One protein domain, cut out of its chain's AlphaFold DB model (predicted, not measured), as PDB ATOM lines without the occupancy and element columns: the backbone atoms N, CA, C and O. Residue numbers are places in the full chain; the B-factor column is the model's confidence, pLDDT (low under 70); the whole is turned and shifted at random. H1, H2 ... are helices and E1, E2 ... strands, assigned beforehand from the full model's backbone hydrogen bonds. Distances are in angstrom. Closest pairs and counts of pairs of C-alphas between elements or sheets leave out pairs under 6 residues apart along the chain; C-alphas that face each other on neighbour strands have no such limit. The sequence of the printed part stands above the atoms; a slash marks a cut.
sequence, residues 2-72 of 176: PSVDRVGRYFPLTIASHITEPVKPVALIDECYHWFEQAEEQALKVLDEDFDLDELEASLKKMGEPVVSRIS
ATOM      1  N   PRO A   2    -155.355 -67.897  61.370       83.69
ATOM      2  CA  PRO A   2    -156.725 -68.298  61.030       83.69
ATOM      3  C   PRO A   2    -156.881 -69.824  61.120       83.69
ATOM      4  O   PRO A   2    -156.059 -70.551  60.575       83.69
ATOM      5  N   SER A   3    -157.902 -70.322  61.818       85.38
ATOM      6  CA  SER A   3    -158.092 -71.763  62.031       85.38
ATOM      7  C   SER A   3    -159.579 -72.144  62.017       85.38
ATOM      8  O   SER A   3    -160.467 -71.284  61.946       85.38
ATOM      9  N   VAL A   4    -159.848 -73.447  62.028       84.31
ATOM     10  CA  VAL A   4    -161.183 -74.042  61.981       84.31
ATOM     11  C   VAL A   4    -161.243 -75.215  62.953       84.31
ATOM     12  O   VAL A   4    -160.302 -75.998  63.060       84.31
ATOM     13  N   ASP A   5    -162.342 -75.338  63.691       84.75
ATOM     14  CA  ASP A   5    -162.544 -76.488  64.567       84.75
ATOM     15  C   ASP A   5    -163.061 -77.722  63.808       84.75
ATOM     16  O   ASP A   5    -163.456 -77.664  62.642       84.75
ATOM     17  N   ARG A   6    -163.124 -78.866  64.500       83.00
ATOM     18  CA  ARG A   6    -163.568 -80.144  63.916       83.00
ATOM     19  C   ARG A   6    -164.993 -80.112  63.335       83.00
ATOM     20  O   ARG A   6    -165.329 -80.968  62.522       83.00
ATOM     21  N   VAL A   7    -165.843 -79.175  63.763       88.50
ATOM     22  CA  VAL A   7    -167.228 -79.037  63.278       88.50
ATOM     23  C   VAL A   7    -167.387 -77.904  62.254       88.50
ATOM     24  O   VAL A   7    -168.514 -77.597  61.868       88.50
ATOM     25  N   GLY A   8    -166.285 -77.307  61.787       86.06
ATOM     26  CA  GLY A   8    -166.269 -76.315  60.711       86.06
ATOM     27  C   GLY A   8    -166.470 -74.863  61.155       86.06
ATOM     28  O   GLY A   8    -166.744 -74.010  60.312       86.06
ATOM     29  N   ARG A   9    -166.377 -74.547  62.454       91.31
ATOM     30  CA  ARG A   9    -166.479 -73.160  62.945       91.31
ATOM     31  C   ARG A   9    -165.111 -72.488  62.920       91.31
ATOM     32  O   ARG A   9    -164.127 -73.068  63.368       91.31
ATOM     33  N   TYR A  10    -165.069 -71.245  62.457       88.69
ATOM     34  CA  TYR A  10    -163.832 -70.478  62.333       88.69
ATOM     35  C   TYR A  10    -163.489 -69.750  63.631       88.69
ATOM     36  O   TYR A  10    -164.257 -68.908  64.096       88.69
ATOM     37  N   PHE A  11    -162.313 -70.049  64.178       86.12
ATOM     38  CA  PHE A  11    -161.727 -69.358  65.324       86.12
ATOM     39  C   PHE A  11    -160.215 -69.245  65.123       86.12
ATOM     40  O   PHE A  11    -159.604 -70.179  64.606       86.12
ATOM     41  N   PRO A  12    -159.578 -68.131  65.515       88.25
ATOM     42  CA  PRO A  12    -158.133 -68.035  65.434       88.25
ATOM     43  C   PRO A  12    -157.471 -68.999  66.427       88.25
ATOM     44  O   PRO A  12    -157.823 -69.032  67.607       88.25
ATOM     45  N   LEU A  13    -156.454 -69.723  65.963       90.88
ATOM     46  CA  LEU A  13    -155.497 -70.378  66.845       90.88
ATOM     47  C   LEU A  13    -154.532 -69.319  67.389       90.88
ATOM     48  O   LEU A  13    -153.926 -68.568  66.612       90.88
ATOM     49  N   THR A  14    -154.391 -69.277  68.715       92.69
ATOM     50  CA  THR A  14    -153.509 -68.347  69.429       92.69
ATOM     51  C   THR A  14    -152.571 -69.130  70.338       92.69
ATOM     52  O   THR A  14    -153.034 -69.855  71.216       92.69
ATOM     53  N   ILE A  15    -151.265 -68.952  70.146       94.00
ATOM     54  CA  ILE A  15    -150.239 -69.347  71.114       94.00
ATOM     55  C   ILE A  15    -149.880 -68.091  71.899       94.00
ATOM     56  O   ILE A  15    -149.581 -67.054  71.310       94.00
ATOM     57  N   ALA A  16    -149.938 -68.178  73.222       94.00
ATOM     58  CA  ALA A  16    -149.606 -67.078  74.109       94.00
ATOM     59  C   ALA A  16    -148.733 -67.593  75.250       94.00
ATOM     60  O   ALA A  16    -148.954 -68.697  75.753       94.00
ATOM     61  N   SER A  17    -147.774 -66.773  75.669       93.12
ATOM     62  CA  SER A  17    -147.008 -66.997  76.887       93.12
ATOM     63  C   SER A  17    -147.274 -65.864  77.869       93.12
ATOM     64  O   SER A  17    -147.325 -64.696  77.483       93.12
ATOM     65  N   HIS A  18    -147.500 -66.222  79.130       90.00
ATOM     66  CA  HIS A  18    -147.704 -65.254  80.198       90.00
ATOM     67  C   HIS A  18    -146.345 -64.825  80.742       90.00
ATOM     68  O   HIS A  18    -145.604 -65.658  81.249       90.00
ATOM     69  N   ILE A  19    -146.038 -63.533  80.650       87.19
ATOM     70  CA  ILE A  19    -144.768 -62.988  81.130       87.19
ATOM     71  C   ILE A  19    -144.915 -62.631  82.607       87.19
ATOM     72  O   ILE A  19    -145.709 -61.763  82.968       87.19
ATOM     73  N   THR A  20    -144.178 -63.337  83.459       79.06
ATOM     74  CA  THR A  20    -144.297 -63.224  84.920       79.06
ATOM     75  C   THR A  20    -143.620 -61.979  85.492       79.06
ATOM     76  O   THR A  20    -144.085 -61.428  86.487       79.06
ATOM     77  N   GLU A  21    -142.536 -61.536  84.860       81.44
ATOM     78  CA  GLU A  21    -141.772 -60.341  85.230       81.44
ATOM     79  C   GLU A  21    -142.241 -59.131  84.397       81.44
ATOM     80  O   GLU A  21    -142.634 -59.295  83.238       81.44
ATOM     81  N   PRO A  22    -142.200 -57.897  84.928       77.31
ATOM     82  CA  PRO A  22    -142.519 -56.708  84.147       77.31
ATOM     83  C   PRO A  22    -141.448 -56.480  83.072       77.31
ATOM     84  O   PRO A  22    -140.378 -55.935  83.333       77.31
ATOM     85  N   VAL A  23    -141.752 -56.888  81.840       83.56
ATOM     86  CA  VAL A  23    -140.882 -56.698  80.676       83.56
ATOM     87  C   VAL A  23    -141.477 -55.654  79.739       83.56
ATOM     88  O   VAL A  23    -142.674 -55.643  79.452       83.56
ATOM     89  N   LYS A  24    -140.614 -54.782  79.215       84.81
ATOM     90  CA  LYS A  24    -140.982 -53.763  78.230       84.81
ATOM     91  C   LYS A  24    -141.295 -54.438  76.884       84.81
ATOM     92  O   LYS A  24    -140.413 -55.111  76.349       84.81
ATOM     93  N   PRO A  25    -142.477 -54.228  76.267       89.25
ATOM     94  CA  PRO A  25    -142.846 -54.892  75.011       89.25
ATOM     95  C   PRO A  25    -141.844 -54.726  73.861       89.25
ATOM     96  O   PRO A  25    -141.665 -55.642  73.068       89.25
ATOM     97  N   VAL A  26    -141.155 -53.581  73.778       88.62
ATOM     98  CA  VAL A  26    -140.127 -53.350  72.747       88.62
ATOM     99  C   VAL A  26    -138.929 -54.293  72.926       88.62
ATOM    100  O   VAL A  26    -138.393 -54.780  71.938       88.62
ATOM    101  N   ALA A  27    -138.546 -54.606  74.169       86.06
ATOM    102  CA  ALA A  27    -137.450 -55.533  74.460       86.06
ATOM    103  C   ALA A  27    -137.810 -56.984  74.104       86.06
ATOM    104  O   ALA A  27    -136.961 -57.714  73.608       86.06
ATOM    105  N   LEU A  28    -139.077 -57.388  74.284       89.75
ATOM    106  CA  LEU A  28    -139.547 -58.708  73.837       89.75
ATOM    107  C   LEU A  28    -139.401 -58.876  72.322       89.75
ATOM    108  O   LEU A  28    -139.003 -59.939  71.861       89.75
ATOM    109  N   ILE A  29    -139.708 -57.837  71.544       89.69
ATOM    110  CA  ILE A  29    -139.585 -57.894  70.081       89.69
ATOM    111  C   ILE A  29    -138.110 -57.942  69.664       89.69
ATOM    112  O   ILE A  29    -137.758 -58.731  68.793       89.69
ATOM    113  N   ASP A  30    -137.261 -57.123  70.290       86.62
ATOM    114  CA  ASP A  30    -135.831 -57.025  69.967       86.62
ATOM    115  C   ASP A  30    -135.055 -58.304  70.333       86.62
ATOM    116  O   ASP A  30    -134.289 -58.828  69.527       86.62
ATOM    117  N   GLU A  31    -135.282 -58.849  71.533       88.31
ATOM    118  CA  GLU A  31    -134.487 -59.965  72.066       88.31
ATOM    119  C   GLU A  31    -135.115 -61.343  71.817       88.31
ATOM    120  O   GLU A  31    -134.398 -62.341  71.736       88.31
ATOM    121  N   CYS A  32    -136.442 -61.425  71.695       92.19
ATOM    122  CA  CYS A  32    -137.159 -62.699  71.614       92.19
ATOM    123  C   CYS A  32    -137.781 -62.963  70.237       92.19
ATOM    124  O   CYS A  32    -138.667 -63.810  70.137       92.19
ATOM    125  N   TYR A  33    -137.321 -62.301  69.168       90.50
ATOM    126  CA  TYR A  33    -137.866 -62.485  67.813       90.50
ATOM    127  C   TYR A  33    -137.958 -63.965  67.394       90.50
ATOM    128  O   TYR A  33    -139.005 -64.428  66.952       90.50
ATOM    129  N   HIS A  34    -136.905 -64.743  67.661       92.75
ATOM    130  CA  HIS A  34    -136.857 -66.177  67.365       92.75
ATOM    131  C   HIS A  34    -137.927 -66.999  68.110       92.75
ATOM    132  O   HIS A  34    -138.398 -68.008  67.596       92.75
ATOM    133  N   TRP A  35    -138.349 -66.583  69.311       95.06
ATOM    134  CA  TRP A  35    -139.449 -67.255  70.013       95.06
ATOM    135  C   TRP A  35    -140.766 -67.110  69.235       95.06
ATOM    136  O   TRP A  35    -141.528 -68.070  69.135       95.06
ATOM    137  N   PHE A  36    -141.017 -65.941  68.634       94.50
ATOM    138  CA  PHE A  36    -142.202 -65.720  67.803       94.50
ATOM    139  C   PHE A  36    -142.154 -66.534  66.507       94.50
ATOM    140  O   PHE A  36    -143.171 -67.121  66.145       94.50
ATOM    141  N   GLU A  37    -140.985 -66.634  65.861       93.62
ATOM    142  CA  GLU A  37    -140.795 -67.502  64.685       93.62
ATOM    143  C   GLU A  37    -141.092 -68.970  65.028       93.62
ATOM    144  O   GLU A  37    -141.883 -69.627  64.354       93.62
ATOM    145  N   GLN A  38    -140.548 -69.472  66.140       94.69
ATOM    146  CA  GLN A  38    -140.816 -70.840  66.592       94.69
ATOM    147  C   GLN A  38    -142.290 -71.081  66.932       94.69
ATOM    148  O   GLN A  38    -142.824 -72.154  66.635       94.69
ATOM    149  N   ALA A  39    -142.951 -70.108  67.563       95.12
ATOM    150  CA  ALA A  39    -144.374 -70.191  67.868       95.12
ATOM    151  C   ALA A  39    -145.217 -70.229  66.582       95.12
ATOM    152  O   ALA A  39    -146.156 -71.021  66.494       95.12
ATOM    153  N   GLU A  40    -144.868 -69.426  65.574       93.81
ATOM    154  CA  GLU A  40    -145.514 -69.457  64.259       93.81
ATOM    155  C   GLU A  40    -145.335 -70.819  63.577       93.81
ATOM    156  O   GLU A  40    -146.327 -71.418  63.158       93.81
ATOM    157  N   GLU A  41    -144.116 -71.368  63.565       93.00
ATOM    158  CA  GLU A  41    -143.851 -72.714  63.045       93.00
ATOM    159  C   GLU A  41    -144.706 -73.784  63.739       93.00
ATOM    160  O   GLU A  41    -145.268 -74.653  63.071       93.00
ATOM    161  N   GLN A  42    -144.846 -73.734  65.073       93.00
ATOM    162  CA  GLN A  42    -145.706 -74.689  65.785       93.00
ATOM    163  C   GLN A  42    -147.186 -74.498  65.440       93.00
ATOM    164  O   GLN A  42    -147.909 -75.481  65.292       93.00
ATOM    165  N   ALA A  43    -147.650 -73.255  65.307       92.12
ATOM    166  CA  ALA A  43    -149.038 -72.977  64.959       92.12
ATOM    167  C   ALA A  43    -149.385 -73.424  63.529       92.12
ATOM    168  O   ALA A  43    -150.513 -73.855  63.294       92.12
ATOM    169  N   LEU A  44    -148.435 -73.356  62.590       89.94
ATOM    170  CA  LEU A  44    -148.630 -73.811  61.210       89.94
ATOM    171  C   LEU A  44    -148.765 -75.334  61.102       89.94
ATOM    172  O   LEU A  44    -149.599 -75.795  60.329       89.94
ATOM    173  N   LYS A  45    -148.051 -76.110  61.930       89.06
ATOM    174  CA  LYS A  45    -148.187 -77.583  61.975       89.06
ATOM    175  C   LYS A  45    -149.599 -78.057  62.320       89.06
ATOM    176  O   LYS A  45    -149.981 -79.168  61.980       89.06
ATOM    177  N   VAL A  46    -150.395 -77.225  62.995       86.31
ATOM    178  CA  VAL A  46    -151.799 -77.547  63.316       86.31
ATOM    179  C   VAL A  46    -152.672 -77.629  62.061       86.31
ATOM    180  O   VAL A  46    -153.757 -78.201  62.097       86.31
ATOM    181  N   LEU A  47    -152.219 -77.046  60.951       83.06
ATOM    182  CA  LEU A  47    -152.931 -77.075  59.678       83.06
ATOM    183  C   LEU A  47    -152.677 -78.368  58.884       83.06
ATOM    184  O   LEU A  47    -153.368 -78.588  57.889       83.06
ATOM    185  N   ASP A  48    -151.727 -79.209  59.307       84.44
ATOM    186  CA  ASP A  48    -151.414 -80.475  58.643       84.44
ATOM    187  C   ASP A  48    -152.493 -81.540  58.922       84.44
ATOM    188  O   ASP A  48    -153.052 -81.621  60.017       84.44
ATOM    189  N   GLU A  49    -152.788 -82.394  57.932       74.94
ATOM    190  CA  GLU A  49    -153.845 -83.418  58.040       74.94
ATOM    191  C   GLU A  49    -153.563 -84.467  59.134       74.94
ATOM    192  O   GLU A  49    -154.500 -84.973  59.755       74.94
ATOM    193  N   ASP A  50    -152.283 -84.745  59.403       80.56
ATOM    194  CA  ASP A  50    -151.803 -85.726  60.387       80.56
ATOM    195  C   ASP A  50    -151.460 -85.091  61.753       80.56
ATOM    196  O   ASP A  50    -150.635 -85.611  62.504       80.56
ATOM    197  N   PHE A  51    -152.068 -83.947  62.081       83.94
ATOM    198  CA  PHE A  51    -151.813 -83.220  63.324       83.94
ATOM    199  C   PHE A  51    -152.015 -84.077  64.591       83.94
ATOM    200  O   PHE A  51    -153.098 -84.618  64.831       83.94
ATOM    201  N   ASP A  52    -150.993 -84.093  65.453       88.25
ATOM    202  CA  ASP A  52    -151.045 -84.664  66.799       88.25
ATOM    203  C   ASP A  52    -150.986 -83.556  67.868       88.25
ATOM    204  O   ASP A  52    -150.025 -82.786  67.975       88.25
ATOM    205  N   LEU A  53    -152.037 -83.489  68.688       88.06
ATOM    206  CA  LEU A  53    -152.153 -82.520  69.773       88.06
ATOM    207  C   LEU A  53    -151.111 -82.751  70.876       88.06
ATOM    208  O   LEU A  53    -150.591 -81.778  71.427       88.06
ATOM    209  N   ASP A  54    -150.783 -84.007  71.182       91.50
ATOM    210  CA  ASP A  54    -149.831 -84.341  72.241       91.50
ATOM    211  C   ASP A  54    -148.407 -83.906  71.845       91.50
ATOM    212  O   ASP A  54    -147.650 -83.381  72.673       91.50
ATOM    213  N   GLU A  55    -148.055 -84.038  70.561       91.50
ATOM    214  CA  GLU A  55    -146.779 -83.557  70.017       91.50
ATOM    215  C   GLU A  55    -146.676 -82.027  70.036       91.50
ATOM    216  O   GLU A  55    -145.617 -81.477  70.380       91.50
ATOM    217  N   LEU A  56    -147.770 -81.325  69.718       90.94
ATOM    218  CA  LEU A  56    -147.830 -79.868  69.829       90.94
ATOM    219  C   LEU A  56    -147.631 -79.427  71.278       90.94
ATOM    220  O   LEU A  56    -146.781 -78.576  71.546       90.94
ATOM    221  N   GLU A  57    -148.365 -80.012  72.226       92.69
ATOM    222  CA  GLU A  57    -148.223 -79.674  73.642       92.69
ATOM    223  C   GLU A  57    -146.796 -79.901  74.148       92.69
ATOM    224  O   GLU A  57    -146.255 -79.068  74.881       92.69
ATOM    225  N   ALA A  58    -146.172 -81.018  73.766       93.88
ATOM    226  CA  ALA A  58    -144.790 -81.313  74.123       93.88
ATOM    227  C   ALA A  58    -143.819 -80.278  73.534       93.88
ATOM    228  O   ALA A  58    -142.908 -79.815  74.228       93.88
ATOM    229  N   SER A  59    -144.037 -79.873  72.280       92.94
ATOM    230  CA  SER A  59    -143.218 -78.872  71.590       92.94
ATOM    231  C   SER A  59    -143.348 -77.487  72.227       92.94
ATOM    232  O   SER A  59    -142.334 -76.840  72.489       92.94
ATOM    233  N   LEU A  60    -144.569 -77.063  72.572       93.88
ATOM    234  CA  LEU A  60    -144.822 -75.791  73.259       93.88
ATOM    235  C   LEU A  60    -144.221 -75.773  74.671       93.88
ATOM    236  O   LEU A  60    -143.589 -74.791  75.058       93.88
ATOM    237  N   LYS A  61    -144.337 -76.876  75.424       93.94
ATOM    238  CA  LYS A  61    -143.689 -77.014  76.743       93.94
ATOM    239  C   LYS A  61    -142.167 -76.921  76.641       93.94
ATOM    240  O   LYS A  61    -141.538 -76.333  77.515       93.94
ATOM    241  N   LYS A  62    -141.575 -77.490  75.586       94.31
ATOM    242  CA  LYS A  62    -140.129 -77.425  75.335       94.31
ATOM    243  C   LYS A  62    -139.668 -76.024  74.925       94.31
ATOM    244  O   LYS A  62    -138.567 -75.638  75.302       94.31
ATOM    245  N   MET A  63    -140.483 -75.296  74.160       94.12
ATOM    246  CA  MET A  63    -140.201 -73.920  73.740       94.12
ATOM    247  C   MET A  63    -140.106 -72.969  74.940       94.12
ATOM    248  O   MET A  63    -139.224 -72.117  74.974       94.12
ATOM    249  N   GLY A  64    -140.967 -73.153  75.945       92.56
ATOM    250  CA  GLY A  64    -140.958 -72.339  77.161       92.56
ATOM    251  C   GLY A  64    -141.427 -70.899  76.933       92.56
ATOM    252  O   GLY A  64    -142.068 -70.575  75.930       92.56
ATOM    253  N   GLU A  65    -141.142 -70.029  77.900       92.12
ATOM    254  CA  GLU A  65    -141.473 -68.603  77.836       92.12
ATOM    255  C   GLU A  65    -140.397 -67.793  77.095       92.12
ATOM    256  O   GLU A  65    -139.223 -68.169  77.126       92.12
ATOM    257  N   PRO A  66    -140.761 -66.684  76.423       92.19
ATOM    258  CA  PRO A  66    -139.765 -65.772  75.885       92.19
ATOM    259  C   PRO A  66    -139.065 -65.069  77.054       92.19
ATOM    260  O   PRO A  66    -139.707 -64.425  77.884       92.19
ATOM    261  N   VAL A  67    -137.742 -65.204  77.117       88.31
ATOM    262  CA  VAL A  67    -136.914 -64.626  78.180       88.31
ATOM    263  C   VAL A  67    -136.084 -63.494  77.597       88.31
ATOM    264  O   VAL A  67    -135.294 -63.710  76.678       88.31
ATOM    265  N   VAL A  68    -136.234 -62.296  78.162       86.38
ATOM    266  CA  VAL A  68    -135.334 -61.173  77.885       86.38
ATOM    267  C   VAL A  68    -134.123 -61.243  78.808       86.38
ATOM    268  O   VAL A  68    -134.235 -61.561  79.993       86.38
ATOM    269  N   SER A  69    -132.950 -60.937  78.268       77.00
ATOM    270  CA  SER A  69    -131.699 -60.895  79.028       77.00
ATOM    271  C   SER A  69    -131.582 -59.627  79.876       77.00
ATOM    272  O   SER A  69    -130.926 -59.627  80.919       77.00
ATOM    273  N   ARG A  70    -132.243 -58.549  79.443       63.06
ATOM    274  CA  ARG A  70    -132.230 -57.244  80.099       63.06
ATOM    275  C   ARG A  70    -133.543 -57.020  80.831       63.06
ATOM    276  O   ARG A  70    -134.501 -56.478  80.281       63.06
ATOM    277  N   ILE A  71    -133.581 -57.401  82.102       56.19
ATOM    278  CA  ILE A  71    -134.594 -56.864  83.009       56.19
ATOM    279  C   ILE A  71    -134.246 -55.384  83.157       56.19
ATOM    280  O   ILE A  71    -133.234 -55.040  83.765       56.19
ATOM    281  N   SER A  72    -135.028 -54.504  82.529       55.56
ATOM    282  CA  SER A  72    -134.919 -53.084  82.838       55.56
ATOM    283  C   SER A  72    -135.268 -52.955  84.308       55.56
ATOM    284  O   SER A  72    -136.402 -53.238  84.695       55.56
TER     285      SER A  72
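Overview. This is residues 2 to 72 of the 176 residues of the protein "Type VI secretion system-associated protein TagF" of Aeromonadales bacterium (UniProt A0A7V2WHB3). Two helices, H2 and H3, lie side by side as a helical hairpin along the length of a rod, with a small two-strand hairpin, E1 and E2, toward the end where H2 turns over into H3, and the short helix H1 toward the other end. The stretch of residues 13 to 24, with no named element, runs lengthwise from the strand hairpin to H1. The printed part has 71 residues, with two named strands and three named helices in the order E1, E2, H1, H2, H3; the sheet, in the order E1 - E2, is antiparallel, and the class is mostly helix. The whole is loose, with a radius of gyration of the C-alphas of 14.4 A, and it spans 46 by 22 by 18 A.

Arrangement. Strand E1, residues 2 to 4, and strand E2, residues 10 to 12, form a hairpin of antiparallel neighbours, with 136 degrees between their directions. N 3 and O 11 are within hydrogen-bond range at 3.3 A, and so are N 11 and O 3 at 3.1 A. C-alphas 4 and 10 face each other at 4.5 A. Helix H1, residues 25 to 31, and helix H2, residues 33 to 45, meet only through their link. Helix H3, residues 53 to 63, touches H2, the closest C-alphas being those of Gln 42 and Leu 56 at 6.9 A. Their lines stand at a shallow tilt of 7 degrees, and they run opposite ways as a helical hairpin. H1 and H3 are apart, and E1 is apart from H1, H2 and H3. In H1, H2 and H3 every O i to N i+4 pair is within hydrogen-bond range.

Along the chain. E1, Pro 2 to Val 4, begins with C-alpha 2 at (-156.725, -68.298, 61.030) and is 7.3 A long from first to last C-alpha. E2, Tyr 10 to Pro 12, is 6.9 A long. H1, Pro 25 to Glu 31, is 10.2 A long. H2, Tyr 33 to Lys 45, is the longest helix at 13 residues and 19.2 A, beginning with C-alpha 33 at (-137.866, -62.485, 67.813). H3, Leu 53 to Met 63, is 15.2 A long and ends with C-alpha 63 at (-140.201, -73.920, 73.740).

Size, cuts and confidence. The two C-alphas farthest apart are those of Val 7 and Ser 72, at 45.8 A. The printed part has no cut. The link from E2 to H1, 12 residues, is long; the links E1 to E2 and H1 to H2 are tight, and the link H2 to H3, 7 residues, is short. Residues 48 to 54, of which 53 and 54 belong to H3, stand free. The mean pLDDT of the printed part is 87.6, and residues 70 to 72 are under 70.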